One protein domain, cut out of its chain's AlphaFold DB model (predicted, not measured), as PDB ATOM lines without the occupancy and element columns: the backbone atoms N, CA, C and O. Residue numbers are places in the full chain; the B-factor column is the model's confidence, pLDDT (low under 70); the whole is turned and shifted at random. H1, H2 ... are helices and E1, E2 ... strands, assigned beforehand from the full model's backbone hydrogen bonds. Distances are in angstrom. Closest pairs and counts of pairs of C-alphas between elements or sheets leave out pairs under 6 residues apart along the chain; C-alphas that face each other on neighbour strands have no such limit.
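AT A GLANCE: This is residues 37 to 146 of the 147 residues of an uncharacterized protein of Thiohalocapsa marina (UniProt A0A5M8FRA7). One twisted sheet of five antiparallel strands forms the slab in the middle of this domain, with the longer helix H2 laid across one face and the short helix H1 across the other, over the part of the sheet that holds E2. The long link of residues 73 to 89 runs from the end of E2 to the E3 edge, pairs there beside E3 with residues 85 to 86, and goes on to H2. The printed part has 110 residues with two named helices and five named strands, in the order H1 E1 E2 H2 E3 E4 E5 along the chain. The sheet's order is E1 E2 E5 E4 E3, and the class is mixed, helices and strands. The whole is compact, with a radius of gyration of the C-alphas of 13.0 A and spans of 37 by 27 by 26 A.

IN THESE COORDINATES: The sheet begins at one edge with E1, residues 51 to 59, which is 19.6 A long from first to last C-alpha and bends by 76 degrees at residue 54; C-alpha 51 is at (174.034, 133.754, 139.826). E2, residues 65 to 72, measures 22.0 A. E5, residues 139 to 145, measures 20.3 A and ends with C-alpha 145 at (188.499, 140.791, 158.741). E4, residues 126 to 133, measures 23.1 A, and E3, residues 112 to 118, measures 19.5 A. H2, residues 90 to 101, is 16.3 A long and begins with C-alpha 90 at (171.649, 150.379, 158.567). H1, residues 37 to 43, is 10.0 A long.

HOW THE PARTS SIT: E1 and E3 are the edge strands of the sheet. E5 and E4 are antiparallel at 167 degrees, with N 127 and O 144 at 2.8 A, and form a hairpin. E4 and E3, also a hairpin, are antiparallel at 168 degrees, with N 113 and O 132 at 2.9 A. E3, E4 and E5 make a meander, each strand the antiparallel neighbour of the one before. On the other side of E5, E2 is its antiparallel neighbour at 163 degrees, with N 68 and O 141 at 2.8 A. E1 and E2 form a hairpin, antiparallel at 174 degrees, with N 54 and O 69 at 2.8 A. Helices on both faces of the sheet give three layers. H2 is on one face at a height of 9.0 A over the sheet and runs across the strands, at 85 degrees to E2 on the local plane. It lies only just over E2, E5 and E4, with 3 of its 12 C-alphas falling on each. The closest C-alphas of H2 and E4 are those of Ala 92 and Trp 129, 7.0 A apart. H1 is on the opposite face at a height of 8.1 A and also runs across the strands, at 89 degrees to E2 on the local plane. It lies only just over E2, with 3 of its 7 C-alphas falling on that strand. The closest C-alphas of H1 and E2 are those of Val 39 and Ala 66, 6.8 A apart. H1 and H2 are apart. In H1 and H2 every O i to N i+4 pair is within hydrogen-bond range.

THE WHOLE: The two C-alphas farthest apart are those of Pro 123 and Thr 135, 37.7 A, and the first and last printed C-alphas, Asp 37 and Thr 146, are 22.0 A apart. The printed part has no cut. The link from E2 to H2, 17 residues, is long; those from E1 to E2 and from E4 to E5 are tight. The mean pLDDT of the printed part is 91.2, and residues 61 to 63 and 121 to 125 are under 70.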
ATOM      1  N   ASP A  37     184.988 135.418 141.836       92.62
ATOM      2  CA  ASP A  37     184.852 133.958 141.849       92.62
ATOM      3  C   ASP A  37     185.198 133.357 143.217       92.62
ATOM      4  O   ASP A  37     184.437 132.570 143.782       92.62
ATOM      5  N   LYS A  38     186.335 133.765 143.788       89.94
ATOM      6  CA  LYS A  38     186.792 133.261 145.086       89.94
ATOM      7  C   LYS A  38     185.964 133.814 146.240       89.94
ATOM      8  O   LYS A  38     185.688 133.081 147.184       89.94
ATOM      9  N   VAL A  39     185.567 135.086 146.161       91.56
ATOM     10  CA  VAL A  39     184.677 135.709 147.156       91.56
ATOM     11  C   VAL A  39     183.337 134.974 147.191       91.56
ATOM     12  O   VAL A  39     182.818 134.682 148.266       91.56
ATOM     13  N   TYR A  40     182.800 134.630 146.019       94.62
ATOM     14  CA  TYR A  40     181.548 133.896 145.901       94.62
ATOM     15  C   TYR A  40     181.672 132.471 146.456       94.62
ATOM     16  O   TYR A  40     180.869 132.071 147.294       94.62
ATOM     17  N   ALA A  41     182.707 131.723 146.055       92.50
ATOM     18  CA  ALA A  41     182.926 130.345 146.509       92.50
ATOM     19  C   ALA A  41     183.130 130.228 148.033       92.50
ATOM     20  O   ALA A  41     182.787 129.212 148.647       92.50
ATOM     21  N   ASP A  42     183.679 131.275 148.650       89.38
ATOM     22  CA  ASP A  42     183.770 131.397 150.100       89.38
ATOM     23  C   ASP A  42     182.399 131.652 150.753       89.38
ATOM     24  O   ASP A  42     182.121 131.110 151.824       89.38
ATOM     25  N   GLY A  43     181.543 132.465 150.128       92.00
ATOM     26  CA  GLY A  43     180.251 132.888 150.672       92.00
ATOM     27  C   GLY A  43     179.096 131.908 150.483       92.00
ATOM     28  O   GLY A  43     178.195 131.900 151.317       92.00
ATOM     29  N   PHE A  44     179.108 131.087 149.431       96.56
ATOM     30  CA  PHE A  44     177.919 130.359 148.969       96.56
ATOM     31  C   PHE A  44     178.195 128.888 148.647       96.56
ATOM     32  O   PHE A  44     179.318 128.496 148.318       96.56
ATOM     33  N   VAL A  45     177.149 128.067 148.770       96.75
ATOM     34  CA  VAL A  45     177.145 126.655 148.349       96.75
ATOM     35  C   VAL A  45     176.546 126.514 146.951       96.75
ATOM     36  O   VAL A  45     176.988 125.672 146.169       96.75
ATOM     37  N   THR A  46     175.568 127.358 146.615       96.00
ATOM     38  CA  THR A  46     174.911 127.354 145.307       96.00
ATOM     39  C   THR A  46     175.930 127.580 144.180       96.00
ATOM     40  O   THR A  46     176.743 128.502 144.294       96.00
ATOM     41  N   PRO A  47     175.895 126.802 143.078       95.62
ATOM     42  CA  PRO A  47     176.823 126.969 141.958       95.62
ATOM     43  C   PRO A  47     176.804 128.392 141.389       95.62
ATOM     44  O   PRO A  47     175.734 128.986 141.236       95.62
ATOM     45  N   ILE A  48     177.975 128.946 141.067       95.44
ATOM     46  CA  ILE A  48     178.109 130.338 140.599       95.44
ATOM     47  C   ILE A  48     177.377 130.577 139.275       95.44
ATOM     48  O   ILE A  48     176.915 131.680 139.013       95.44
ATOM     49  N   GLU A  49     177.184 129.533 138.472       95.19
ATOM     50  CA  GLU A  49     176.456 129.562 137.203       95.19
ATOM     51  C   GLU A  49     174.964 129.894 137.385       95.19
ATOM     52  O   GLU A  49     174.297 130.303 136.436       95.19
ATOM     53  N   SER A  50     174.432 129.750 138.604       95.94
ATOM     54  CA  SER A  50     173.058 130.130 138.960       95.94
ATOM     55  C   SER A  50     172.913 131.599 139.386       95.94
ATOM     56  O   SER A  50     171.824 132.042 139.758       95.94
ATOM     57  N   VAL A  51     173.998 132.375 139.341       96.81
ATOM     58  CA  VAL A  51     174.034 133.754 139.826       96.81
ATOM     59  C   VAL A  51     174.757 134.647 138.830       96.81
ATOM     60  O   VAL A  51     175.822 134.325 138.314       96.81
ATOM     61  N   THR A  52     174.208 135.835 138.594       97.38
ATOM     62  CA  THR A  52     174.945 136.908 137.920       97.38
ATOM     63  C   THR A  52     175.609 137.801 138.961       97.38
ATOM     64  O   THR A  52     174.930 138.350 139.831       97.38
ATOM     65  N   ILE A  53     176.928 137.980 138.870       96.88
ATOM     66  CA  ILE A  53     177.647 138.995 139.650       96.88
ATOM     67  C   ILE A  53     177.476 140.333 138.927       96.88
ATOM     68  O   ILE A  53     178.053 140.548 137.866       96.88
ATOM     69  N   GLU A  54     176.638 141.212 139.474       96.56
ATOM     70  CA  GLU A  54     176.329 142.521 138.881       96.56
ATOM     71  C   GLU A  54     177.414 143.564 139.190       96.56
ATOM     72  O   GLU A  54     177.615 144.493 138.411       96.56
ATOM     73  N   ALA A  55     178.082 143.435 140.339       96.50
ATOM     74  CA  ALA A  55     179.217 144.265 140.728       96.50
ATOM     75  C   ALA A  55     180.036 143.588 141.830       96.50
ATOM     76  O   ALA A  55     179.501 142.817 142.631       96.50
ATOM     77  N   ASP A  56     181.314 143.929 141.905       95.25
ATOM     78  CA  ASP A  56     182.241 143.442 142.916       95.25
ATOM     79  C   ASP A  56     183.267 144.509 143.304       95.25
ATOM     80  O   ASP A  56     183.437 145.540 142.647       95.25
ATOM     81  N   GLY A  57     183.977 144.253 144.396       91.62
ATOM     82  CA  GLY A  57     185.145 145.041 144.738       91.62
ATOM     83  C   GLY A  57     185.868 144.542 145.976       91.62
ATOM     84  O   GLY A  57     185.372 143.713 146.741       91.62
ATOM     85  N   GLY A  58     187.057 145.102 146.184       87.06
ATOM     86  CA  GLY A  58     187.949 144.683 147.257       87.06
ATOM     87  C   GLY A  58     188.687 143.384 146.937       87.06
ATOM     88  O   GLY A  58     188.732 142.935 145.791       87.06
ATOM     89  N   SER A  59     189.321 142.804 147.953       80.88
ATOM     90  CA  SER A  59     190.101 141.576 147.805       80.88
ATOM     91  C   SER A  59     190.099 140.762 149.091       80.88
ATOM     92  O   SER A  59     190.129 141.303 150.198       80.88
ATOM     93  N   ILE A  60     190.100 139.441 148.921       73.19
ATOM     94  CA  ILE A  60     190.315 138.459 149.992       73.19
ATOM     95  C   ILE A  60     191.808 138.210 150.254       73.19
ATOM     96  O   ILE A  60     192.157 137.364 151.068       73.19
ATOM     97  N   VAL A  61     192.707 138.908 149.557       68.75
ATOM     98  CA  VAL A  61     194.157 138.826 149.769       68.75
ATOM     99  C   VAL A  61     194.636 140.100 150.469       68.75
ATOM    100  O   VAL A  61     194.282 141.208 150.073       68.75
ATOM    101  N   GLY A  62     195.439 139.955 151.527       64.06
ATOM    102  CA  GLY A  62     196.005 141.077 152.283       64.06
ATOM    103  C   GLY A  62     195.023 141.700 153.279       64.06
ATOM    104  O   GLY A  62     195.015 141.312 154.445       64.06
ATOM    105  N   SER A  63     194.212 142.668 152.831       61.44
ATOM    106  CA  SER A  63     193.312 143.460 153.691       61.44
ATOM    107  C   SER A  63     191.993 142.769 154.033       61.44
ATOM    108  O   SER A  63     191.321 143.206 154.962       61.44
ATOM    109  N   TYR A  64     191.634 141.720 153.284       77.94
ATOM    110  CA  TYR A  64     190.443 140.893 153.485       77.94
ATOM    111  C   TYR A  64     189.199 141.755 153.753       77.94
ATOM    112  O   TYR A  64     188.643 141.741 154.844       77.94
ATOM    113  N   ASP A  65     188.816 142.564 152.765       89.50
ATOM    114  CA  ASP A  65     187.516 143.245 152.686       89.50
ATOM    115  C   ASP A  65     187.085 143.156 151.227       89.50
ATOM    116  O   ASP A  65     187.674 143.805 150.358       89.50
ATOM    117  N   ALA A  66     186.119 142.287 150.957       92.44
ATOM    118  CA  ALA A  66     185.610 142.021 149.626       92.44
ATOM    119  C   ALA A  66     184.087 141.971 149.651       92.44
ATOM    120  O   ALA A  66     183.475 141.554 150.639       92.44
ATOM    121  N   TRP A  67     183.474 142.397 148.557       95.38
ATOM    122  CA  TRP A  67     182.028 142.481 148.459       95.38
ATOM    123  C   TRP A  67     181.536 142.137 147.059       95.38
ATOM    124  O   TRP A  67     182.254 142.305 146.075       95.38
ATOM    125  N   LEU A  68     180.295 141.660 146.999       97.50
ATOM    126  CA  LEU A  68     179.584 141.287 145.786       97.50
ATOM    127  C   LEU A  68     178.163 141.850 145.826       97.50
ATOM    128  O   LEU A  68     177.513 141.863 146.873       97.50
ATOM    129  N   ARG A  69     177.665 142.246 144.659       97.75
ATOM    130  CA  ARG A  69     176.245 142.413 144.361       97.75
ATOM    131  C   ARG A  69     175.844 141.321 143.386       97.75
ATOM    132  O   ARG A  69     176.431 141.186 142.316       97.75
ATOM    133  N   LEU A  70     174.830 140.563 143.760       97.94
ATOM    134  CA  LEU A  70     174.425 139.339 143.098       97.94
ATOM    135  C   LEU A  70     172.977 139.444 142.631       97.94
ATOM    136  O   LEU A  70     172.122 140.005 143.323       97.94
ATOM    137  N   ARG A  71     172.701 138.831 141.480       97.31
ATOM    138  CA  ARG A  71     171.356 138.493 141.024       97.31
ATOM    139  C   ARG A  71     171.223 136.977 140.893       97.31
ATOM    140  O   ARG A  71     171.676 136.423 139.888       97.31
ATOM    141  N   PRO A  72     170.631 136.301 141.882       95.44
ATOM    142  CA  PRO A  72     170.301 134.889 141.765       95.44
ATOM    143  C   PRO A  72     169.216 134.664 140.709       95.44
ATOM    144  O   PRO A  72     168.306 135.481 140.566       95.44
ATOM    145  N   THR A  73     169.286 133.547 139.986       91.75
ATOM    146  CA  THR A  73     168.185 133.084 139.120       91.75
ATOM    147  C   THR A  73     167.157 132.240 139.884       91.75
ATOM    148  O   THR A  73     166.072 131.976 139.370       91.75
ATOM    149  N   GLY A  74     167.480 131.851 141.122       89.00
ATOM    150  CA  GLY A  74     166.637 131.085 142.036       89.00
ATOM    151  C   GLY A  74     167.084 131.261 143.490       89.00
ATOM    152  O   GLY A  74     167.626 132.302 143.853       89.00
ATOM    153  N   GLY A  75     166.859 130.246 144.328       87.19
ATOM    154  CA  GLY A  75     167.314 130.265 145.722       87.19
ATOM    155  C   GLY A  75     168.841 130.315 145.832       87.19
ATOM    156  O   GLY A  75     169.536 129.596 145.114       87.19
ATOM    157  N   LEU A  76     169.348 131.152 146.739       93.69
ATOM    158  CA  LEU A  76     170.771 131.286 147.040       93.69
ATOM    159  C   LEU A  76     171.037 130.787 148.463       93.69
ATOM    160  O   LEU A  76     170.465 131.303 149.416       93.69
ATOM    161  N   GLU A  77     171.909 129.797 148.601       95.50
ATOM    162  CA  GLU A  77     172.269 129.183 149.878       95.50
ATOM    163  C   GLU A  77     173.653 129.664 150.312       95.50
ATOM    164  O   GLU A  77     174.668 129.384 149.654       95.50
ATOM    165  N   ALA A  78     173.706 130.401 151.424       94.25
ATOM    166  CA  ALA A  78     174.966 130.857 151.981       94.25
ATOM    167  C   ALA A  78     175.700 129.710 152.685       94.25
ATOM    168  O   ALA A  78     175.127 128.875 153.387       94.25
ATOM    169  N   ARG A  79     177.025 129.703 152.566       90.75
ATOM    170  CA  ARG A  79     177.872 128.875 153.416       90.75
ATOM    171  C   ARG A  79     177.705 129.393 154.847       90.75
ATOM    172  O   ARG A  79     177.882 130.585 155.090       90.75
ATOM    173  N   LEU A  80     177.400 128.494 155.785       89.62
ATOM    174  CA  LEU A  80     177.081 128.819 157.187       89.62
ATOM    175  C   LEU A  80     175.709 129.491 157.380       89.62
ATOM    176  O   LEU A  80     175.527 130.231 158.343       89.62
ATOM    177  N   GLU A  81     174.746 129.228 156.491       91.56
ATOM    178  CA  GLU A  81     173.370 129.753 156.540       91.56
ATOM    179  C   GLU A  81     172.758 129.757 157.955       91.56
ATOM    180  O   GLU A  81     172.164 130.746 158.378       91.56
ATOM    181  N   THR A  82     172.961 128.681 158.720       92.56
ATOM    182  CA  THR A  82     172.415 128.503 160.077       92.56
ATOM    183  C   THR A  82     173.146 129.297 161.164       92.56
ATOM    184  O   THR A  82     172.626 129.450 162.268       92.56
ATOM    185  N   GLU A  83     174.347 129.799 160.883       93.31
ATOM    186  CA  GLU A  83     175.158 130.577 161.824       93.31
ATOM    187  C   GLU A  83     174.928 132.086 161.673       93.31
ATOM    188  O   GLU A  83     175.242 132.856 162.586       93.31
ATOM    189  N   TYR A  84     174.358 132.521 160.548       94.62
ATOM    190  CA  TYR A  84     173.951 133.904 160.344       94.62
ATOM    191  C   TYR A  84     172.836 134.295 161.315       94.62
ATOM    192  O   TYR A  84     171.811 133.629 161.423       94.62
ATOM    193  N   GLN A  85     173.013 135.432 161.983       96.62
ATOM    194  CA  GLN A  85     172.007 136.014 162.864       96.62
ATOM    195  C   GLN A  85     171.374 137.243 162.206       96.62
ATOM    196  O   GLN A  85     172.098 138.021 161.569       96.62
ATOM    197  N   PRO A  86     170.055 137.464 162.363       97.50
ATOM    198  CA  PRO A  86     169.433 138.728 161.994       97.50
ATOM    199  C   PRO A  86     170.174 139.906 162.631       97.50
ATOM    200  O   PRO A  86     170.608 139.842 163.784       97.50
ATOM    201  N   THR A  87     170.348 140.985 161.879       97.25
ATOM    202  CA  THR A  87     171.065 142.173 162.346       97.25
ATOM    203  C   THR A  87     170.407 143.445 161.828       97.25
ATOM    204  O   THR A  87     169.592 143.400 160.909       97.25
ATOM    205  N   ASP A  88     170.780 144.585 162.402       96.56
ATOM    206  CA  ASP A  88     170.389 145.887 161.870       96.56
ATOM    207  C   ASP A  88     170.981 146.090 160.464       96.56
ATOM    208  O   ASP A  88     172.180 145.900 160.234       96.56
ATOM    209  N   CYS A  89     170.124 146.483 159.525       96.44
ATOM    210  CA  CYS A  89     170.493 146.751 158.144       96.44
ATOM    211  C   CYS A  89     171.335 148.014 157.985       96.44
ATOM    212  O   CYS A  89     172.197 148.048 157.105       96.44
ATOM    213  N   ALA A  90     171.125 149.038 158.821       96.56
ATOM    214  CA  ALA A  90     171.649 150.379 158.567       96.56
ATOM    215  C   ALA A  90     173.182 150.432 158.365       96.56
ATOM    216  O   ALA A  90     173.635 151.066 157.406       96.56
ATOM    217  N   PRO A  91     174.021 149.740 159.169       96.38
ATOM    218  CA  PRO A  91     175.470 149.752 158.962       96.38
ATOM    219  C   PRO A  91     175.897 149.103 157.642       96.38
ATOM    220  O   PRO A  91     176.827 149.578 156.980       96.38
ATOM    221  N   ALA A  92     175.235 148.010 157.269       96.31
ATOM    222  CA  ALA A  92     175.577 147.249 156.080       96.31
ATOM    223  C   ALA A  92     175.073 147.937 154.811       96.31
ATOM    224  O   ALA A  92     175.835 148.094 153.858       96.31
ATOM    225  N   GLU A  93     173.843 148.441 154.828       97.31
ATOM    226  CA  GLU A  93     173.285 149.257 153.755       97.31
ATOM    227  C   GLU A  93     174.166 150.483 153.489       97.31
ATOM    228  O   GLU A  93     174.583 150.704 152.354       97.31
ATOM    229  N   ALA A  94     174.561 151.224 154.531       97.31
ATOM    230  CA  ALA A  94     175.439 152.383 154.378       97.31
ATOM    231  C   ALA A  94     176.804 152.016 153.767       97.31
ATOM    232  O   ALA A  94     177.370 152.795 152.994       97.31
ATOM    233  N   TYR A  95     177.354 150.843 154.100       96.62
ATOM    234  CA  TYR A  95     178.569 150.337 153.460       96.62
ATOM    235  C   TYR A  95     178.350 150.088 151.964       96.62
ATOM    236  O   TYR A  95     179.097 150.633 151.146       96.62
ATOM    237  N   PHE A  96     177.328 149.308 151.602       97.50
ATOM    238  CA  PHE A  96     177.067 148.960 150.205       97.50
ATOM    239  C   PHE A  96     176.682 150.172 149.374       97.50
ATOM    240  O   PHE A  96     177.169 150.302 148.256       97.50
ATOM    241  N   GLN A  97     175.905 151.102 149.925       97.25
ATOM    242  CA  GLN A  97     175.532 152.330 149.238       97.25
ATOM    243  C   GLN A  97     176.773 153.127 148.817       97.25
ATOM    244  O   GLN A  97     176.869 153.554 147.669       97.25
ATOM    245  N   ARG A  98     177.770 153.262 149.704       96.62
ATOM    246  CA  ARG A  98     179.036 153.932 149.368       96.62
ATOM    247  C   ARG A  98     179.845 153.168 148.323       96.62
ATOM    248  O   ARG A  98     180.407 153.794 147.434       96.62
ATOM    249  N   LYS A  99     179.942 151.839 148.435       95.50
ATOM    250  CA  LYS A  99     180.740 151.021 147.504       95.50
ATOM    251  C   LYS A  99     180.125 150.962 146.109       95.50
ATOM    252  O   LYS A  99     180.840 151.138 145.131       95.50
ATOM    253  N   LEU A 100     178.811 150.778 146.024       96.31
ATOM    254  CA  LEU A 100     178.079 150.728 144.763       96.31
ATOM    255  C   LEU A 100     178.072 152.085 144.054       96.31
ATOM    256  O   LEU A 100     178.196 152.121 142.831       96.31
ATOM    257  N   ALA A 101     178.023 153.194 144.800       96.50
ATOM    258  CA  ALA A 101     178.081 154.529 144.206       96.50
ATOM    259  C   ALA A 101     179.364 154.758 143.386       96.50
ATOM    260  O   ALA A 101     179.321 155.450 142.370       96.50
ATOM    261  N   LEU A 102     180.488 154.130 143.764       94.19
ATOM    262  CA  LEU A 102     181.757 154.221 143.024       94.19
ATOM    263  C   LEU A 102     181.691 153.596 141.623       94.19
ATOM    264  O   LEU A 102     182.509 153.931 140.772       94.19
ATOM    265  N   VAL A 103     180.731 152.701 141.388       94.25
ATOM    266  CA  VAL A 103     180.505 152.035 140.098       94.25
ATOM    267  C   VAL A 103     179.182 152.464 139.453       94.25
ATOM    268  O   VAL A 103     178.669 151.780 138.573       94.25
ATOM    269  N   GLY A 104     178.610 153.595 139.888       95.62
ATOM    270  CA  GLY A 104     177.369 154.141 139.326       95.62
ATOM    271  C   GLY A 104     176.109 153.344 139.680       95.62
ATOM    272  O   GLY A 104     175.106 153.431 138.978       95.62
ATOM    273  N   LEU A 105     176.156 152.558 140.756       96.38
ATOM    274  CA  LEU A 105     175.060 151.719 141.225       96.38
ATOM    275  C   LEU A 105     174.582 152.156 142.620       96.38
ATOM    276  O   LEU A 105     175.278 152.858 143.347       96.38
ATOM    277  N   SER A 106     173.406 151.691 143.036       95.12
ATOM    278  CA  SER A 106     172.887 151.891 144.398       95.12
ATOM    279  C   SER A 106     172.352 150.594 144.990       95.12
ATOM    280  O   SER A 106     172.040 149.651 144.250       95.12
ATOM    281  N   VAL A 107     172.205 150.553 146.315       93.88
ATOM    282  CA  VAL A 107     171.313 149.579 146.949       93.88
ATOM    283  C   VAL A 107     169.897 149.862 146.436       93.88
ATOM    284  O   VAL A 107     169.501 151.020 146.272       93.88
ATOM    285  N   GLY A 108     169.177 148.809 146.052       86.31
ATOM    286  CA  GLY A 108     167.813 148.930 145.542       86.31
ATOM    287  C   GLY A 108     166.868 149.494 146.602       86.31
ATOM    288  O   GLY A 108     167.029 149.223 147.789       86.31
ATOM    289  N   THR A 109     165.858 150.247 146.171       83.38
ATOM    290  CA  THR A 109     164.764 150.678 147.048       83.38
ATOM    291  C   THR A 109     163.929 149.464 147.440       83.38
ATOM    292  O   THR A 109     163.530 148.699 146.563       83.38
ATOM    293  N   GLY A 110     163.656 149.273 148.726       88.88
ATOM    294  CA  GLY A 110     162.839 148.154 149.182       88.88
ATOM    295  C   GLY A 110     163.143 147.750 150.614       88.88
ATOM    296  O   GLY A 110     164.000 148.333 151.276       88.88
ATOM    297  N   ARG A 111     162.428 146.729 151.085       94.62
ATOM    298  CA  ARG A 111     162.718 146.096 152.368       94.62
ATOM    299  C   ARG A 111     163.959 145.212 152.229       94.62
ATOM    300  O   ARG A 111     164.053 144.410 151.299       94.62
ATOM    301  N   LEU A 112     164.895 145.377 153.158       97.06
ATOM    302  CA  LEU A 112     166.102 144.566 153.257       97.06
ATOM    303  C   LEU A 112     165.958 143.565 154.405       97.06
ATOM    304  O   LEU A 112     165.605 143.942 155.523       97.06
ATOM    305  N   SER A 113     166.276 142.305 154.134       96.94
ATOM    306  CA  SER A 113     166.579 141.307 155.157       96.94
ATOM    307  C   SER A 113     168.090 141.279 155.353       96.94
ATOM    308  O   SER A 113     168.835 141.094 154.391       96.94
ATOM    309  N   CYS A 114     168.557 141.505 156.581       97.81
ATOM    310  CA  CYS A 114     169.978 141.676 156.868       97.81
ATOM    311  C   CYS A 114     170.445 140.679 157.908       97.81
ATOM    312  O   CYS A 114     169.891 140.568 159.004       97.81
ATOM    313  N   ARG A 115     171.507 139.966 157.557       97.75
ATOM    314  CA  ARG A 115     172.069 138.914 158.383       97.75
ATOM    315  C   ARG A 115     173.568 139.097 158.514       97.75
ATOM    316  O   ARG A 115     174.252 139.533 157.584       97.75
ATOM    317  N   LYS A 116     174.086 138.775 159.695       96.31
ATOM    318  CA  LYS A 116     175.506 138.875 160.016       96.31
ATOM    319  C   LYS A 116     176.015 137.566 160.581       96.31
ATOM    320  O   LYS A 116     175.407 136.980 161.470       96.31
ATOM    321  N   TYR A 117     177.186 137.180 160.108       93.19
ATOM    322  CA  TYR A 117     177.999 136.145 160.711       93.19
ATOM    323  C   TYR A 117     179.299 136.768 161.222       93.19
ATOM    324  O   TYR A 117     179.817 137.738 160.662       93.19
ATOM    325  N   THR A 118     179.830 136.261 162.326       89.94
ATOM    326  CA  THR A 118     181.153 136.644 162.824       89.94
ATOM    327  C   THR A 118     181.785 135.425 163.468       89.94
ATOM    328  O   THR A 118     181.232 134.867 164.413       89.94
ATOM    329  N   ASN A 119     182.942 135.012 162.955       82.75
ATOM    330  CA  ASN A 119     183.691 133.916 163.550       82.75
ATOM    331  C   ASN A 119     184.513 134.429 164.738       82.75
ATOM    332  O   ASN A 119     185.437 135.211 164.547       82.75
ATOM    333  N   THR A 120     184.194 133.965 165.945       72.38
ATOM    334  CA  THR A 120     184.924 134.303 167.181       72.38
ATOM    335  C   THR A 120     185.917 133.223 167.622       72.38
ATOM    336  O   THR A 120     186.576 133.375 168.646       72.38
ATOM    337  N   ARG A 121     186.006 132.101 166.895       69.19
ATOM    338  CA  ARG A 121     186.752 130.898 167.310       69.19
ATOM    339  C   ARG A 121     188.134 130.776 166.674       69.19
ATOM    340  O   ARG A 121     188.948 130.000 167.164       69.19
ATOM    341  N   LEU A 122     188.394 131.492 165.583       62.53
ATOM    342  CA  LEU A 122     189.667 131.447 164.866       62.53
ATOM    343  C   LEU A 122     190.448 132.758 165.035       62.53
ATOM    344  O   LEU A 122     189.835 133.819 165.131       62.53
ATOM    345  N   PRO A 123     191.795 132.711 165.011       58.41
ATOM    346  CA  PRO A 123     192.646 133.900 165.138       58.41
ATOM    347  C   PRO A 123     192.503 134.884 163.965       58.41
ATOM    348  O   PRO A 123     192.892 136.044 164.079       58.41
ATOM    349  N   PHE A 124     191.931 134.437 162.846       60.56
ATOM    350  CA  PHE A 124     191.497 135.289 161.745       60.56
ATOM    351  C   PHE A 124     189.978 135.393 161.814       60.56
ATOM    352  O   PHE A 124     189.247 134.599 161.220       60.56
ATOM    353  N   GLU A 125     189.510 136.327 162.632       64.25
ATOM    354  CA  GLU A 125     188.090 136.609 162.753       64.25
ATOM    355  C   GLU A 125     187.586 137.217 161.432       64.25
ATOM    356  O   GLU A 125     188.027 138.293 161.014       64.25
ATOM    357  N   ASN A 126     186.657 136.522 160.773       79.88
ATOM    358  CA  ASN A 126     186.017 137.006 159.556       79.88
ATOM    359  C   ASN A 126     184.552 137.317 159.852       79.88
ATOM    360  O   ASN A 126     183.771 136.441 160.242       79.88
ATOM    361  N   GLY A 127     184.189 138.583 159.675       91.62
ATOM    362  CA  GLY A 127     182.813 139.037 159.655       91.62
ATOM    363  C   GLY A 127     182.224 138.883 158.259       91.62
ATOM    364  O   GLY A 127     182.920 139.052 157.255       91.62
ATOM    365  N   ARG A 128     180.939 138.549 158.193       94.00
ATOM    366  CA  ARG A 128     180.189 138.490 156.941       94.00
ATOM    367  C   ARG A 128     178.855 139.192 157.082       94.00
ATOM    368  O   ARG A 128     178.219 139.126 158.134       94.00
ATOM    369  N   TRP A 129     178.442 139.847 156.009       97.06
ATOM    370  CA  TRP A 129     177.120 140.432 155.860       97.06
ATOM    371  C   TRP A 129     176.456 139.821 154.646       97.06
ATOM    372  O   TRP A 129     177.089 139.660 153.602       97.06
ATOM    373  N   LEU A 130     175.173 139.534 154.810       97.44
ATOM    374  CA  LEU A 130     174.299 139.060 153.762       97.44
ATOM    375  C   LEU A 130     173.014 139.877 153.814       97.44
ATOM    376  O   LEU A 130     172.294 139.850 154.813       97.44
ATOM    377  N   LEU A 131     172.799 140.677 152.777       97.69
ATOM    378  CA  LEU A 131     171.631 141.534 152.628       97.69
ATOM    379  C   LEU A 131     170.833 141.032 151.444       97.69
ATOM    380  O   LEU A 131     171.380 140.887 150.357       97.69
ATOM    381  N   GLU A 132     169.544 140.834 151.636       97.25
ATOM    382  CA  GLU A 132     168.628 140.411 150.588       97.25
ATOM    383  C   GLU A 132     167.570 141.489 150.421       97.25
ATOM    384  O   GLU A 132     166.889 141.860 151.377       97.25
ATOM    385  N   ASN A 133     167.459 142.027 149.212       96.56
ATOM    386  CA  ASN A 133     166.391 142.953 148.883       96.56
ATOM    387  C   ASN A 133     165.160 142.150 148.453       96.56
ATOM    388  O   ASN A 133     165.157 141.500 147.410       96.56
ATOM    389  N   GLU A 134     164.103 142.226 149.257       94.44
ATOM    390  CA  GLU A 134     162.865 141.466 149.051       94.44
ATOM    391  C   GLU A 134     162.069 141.950 147.822       94.44
ATOM    392  O   GLU A 134     161.175 141.259 147.346       94.44
ATOM    393  N   THR A 135     162.369 143.144 147.302       93.88
ATOM    394  CA  THR A 135     161.649 143.761 146.176       93.88
ATOM    395  C   THR A 135     162.196 143.319 144.826       93.88
ATOM    396  O   THR A 135     161.424 143.060 143.907       93.88
ATOM    397  N   ASP A 136     163.519 143.248 144.683       93.69
ATOM    398  CA  ASP A 136     164.162 142.908 143.411       93.69
ATOM    399  C   ASP A 136     164.958 141.593 143.451       93.69
ATOM    400  O   ASP A 136     165.489 141.166 142.425       93.69
ATOM    401  N   GLY A 137     165.034 140.929 144.604       94.50
ATOM    402  CA  GLY A 137     165.749 139.666 144.774       94.50
ATOM    403  C   GLY A 137     167.271 139.800 144.698       94.50
ATOM    404  O   GLY A 137     167.963 138.792 144.568       94.50
ATOM    405  N   ARG A 138     167.827 141.021 144.735       97.00
ATOM    406  CA  ARG A 138     169.282 141.202 144.782       97.00
ATOM    407  C   ARG A 138     169.837 140.802 146.130       97.00
ATOM    408  O   ARG A 138     169.260 141.109 147.174       97.00
ATOM    409  N   VAL A 139     171.029 140.225 146.083       97.56
ATOM    410  CA  VAL A 139     171.789 139.867 147.273       97.56
ATOM    411  C   VAL A 139     173.078 140.673 147.318       97.56
ATOM    412  O   VAL A 139     173.790 140.782 146.322       97.56
ATOM    413  N   TYR A 140     173.393 141.240 148.476       97.88
ATOM    414  CA  TYR A 140     174.627 141.969 148.728       97.88
ATOM    415  C   TYR A 140     175.423 141.205 149.778       97.88
ATOM    416  O   TYR A 140     174.983 141.033 150.915       97.88
ATOM    417  N   TYR A 141     176.594 140.730 149.377       97.44
ATOM    418  CA  TYR A 141     177.477 139.933 150.215       97.44
ATOM    419  C   TYR A 141     178.751 140.702 150.507       97.44
ATOM    420  O   TYR A 141     179.336 141.311 149.613       97.44
ATOM    421  N   ARG A 142     179.182 140.691 151.763       95.75
ATOM    422  CA  ARG A 142     180.477 141.229 152.168       95.75
ATOM    423  C   ARG A 142     181.148 140.232 153.080       95.75
ATOM    424  O   ARG A 142     180.512 139.710 153.993       95.75
ATOM    425  N   ILE A 143     182.446 140.084 152.904       92.50
ATOM    426  CA  ILE A 143     183.329 139.463 153.873       92.50
ATOM    427  C   ILE A 143     184.427 140.443 154.264       92.50
ATOM    428  O   ILE A 143     184.972 141.143 153.411       92.50
ATOM    429  N   TRP A 144     184.735 140.517 155.555       91.12
ATOM    430  CA  TRP A 144     185.827 141.341 156.049       91.12
ATOM    431  C   TRP A 144     186.534 140.716 157.251       91.12
ATOM    432  O   TRP A 144     185.950 139.910 157.971       91.12
ATOM    433  N   LYS A 145     187.773 141.130 157.513       86.31
ATOM    434  CA  LYS A 145     188.499 140.791 158.741       86.31
ATOM    435  C   LYS A 145     188.107 141.744 159.866       86.31
ATOM    436  O   LYS A 145     188.134 142.959 159.675       86.31
ATOM    437  N   THR A 146     187.731 141.232 161.035       74.81
ATOM    438  CA  THR A 146     187.300 142.089 162.156       74.81
ATOM    439  C   THR A 146     188.458 142.665 162.975       74.81
ATOM    440  O   THR A 146     188.206 143.606 163.732       74.81
TER     441      THR A 146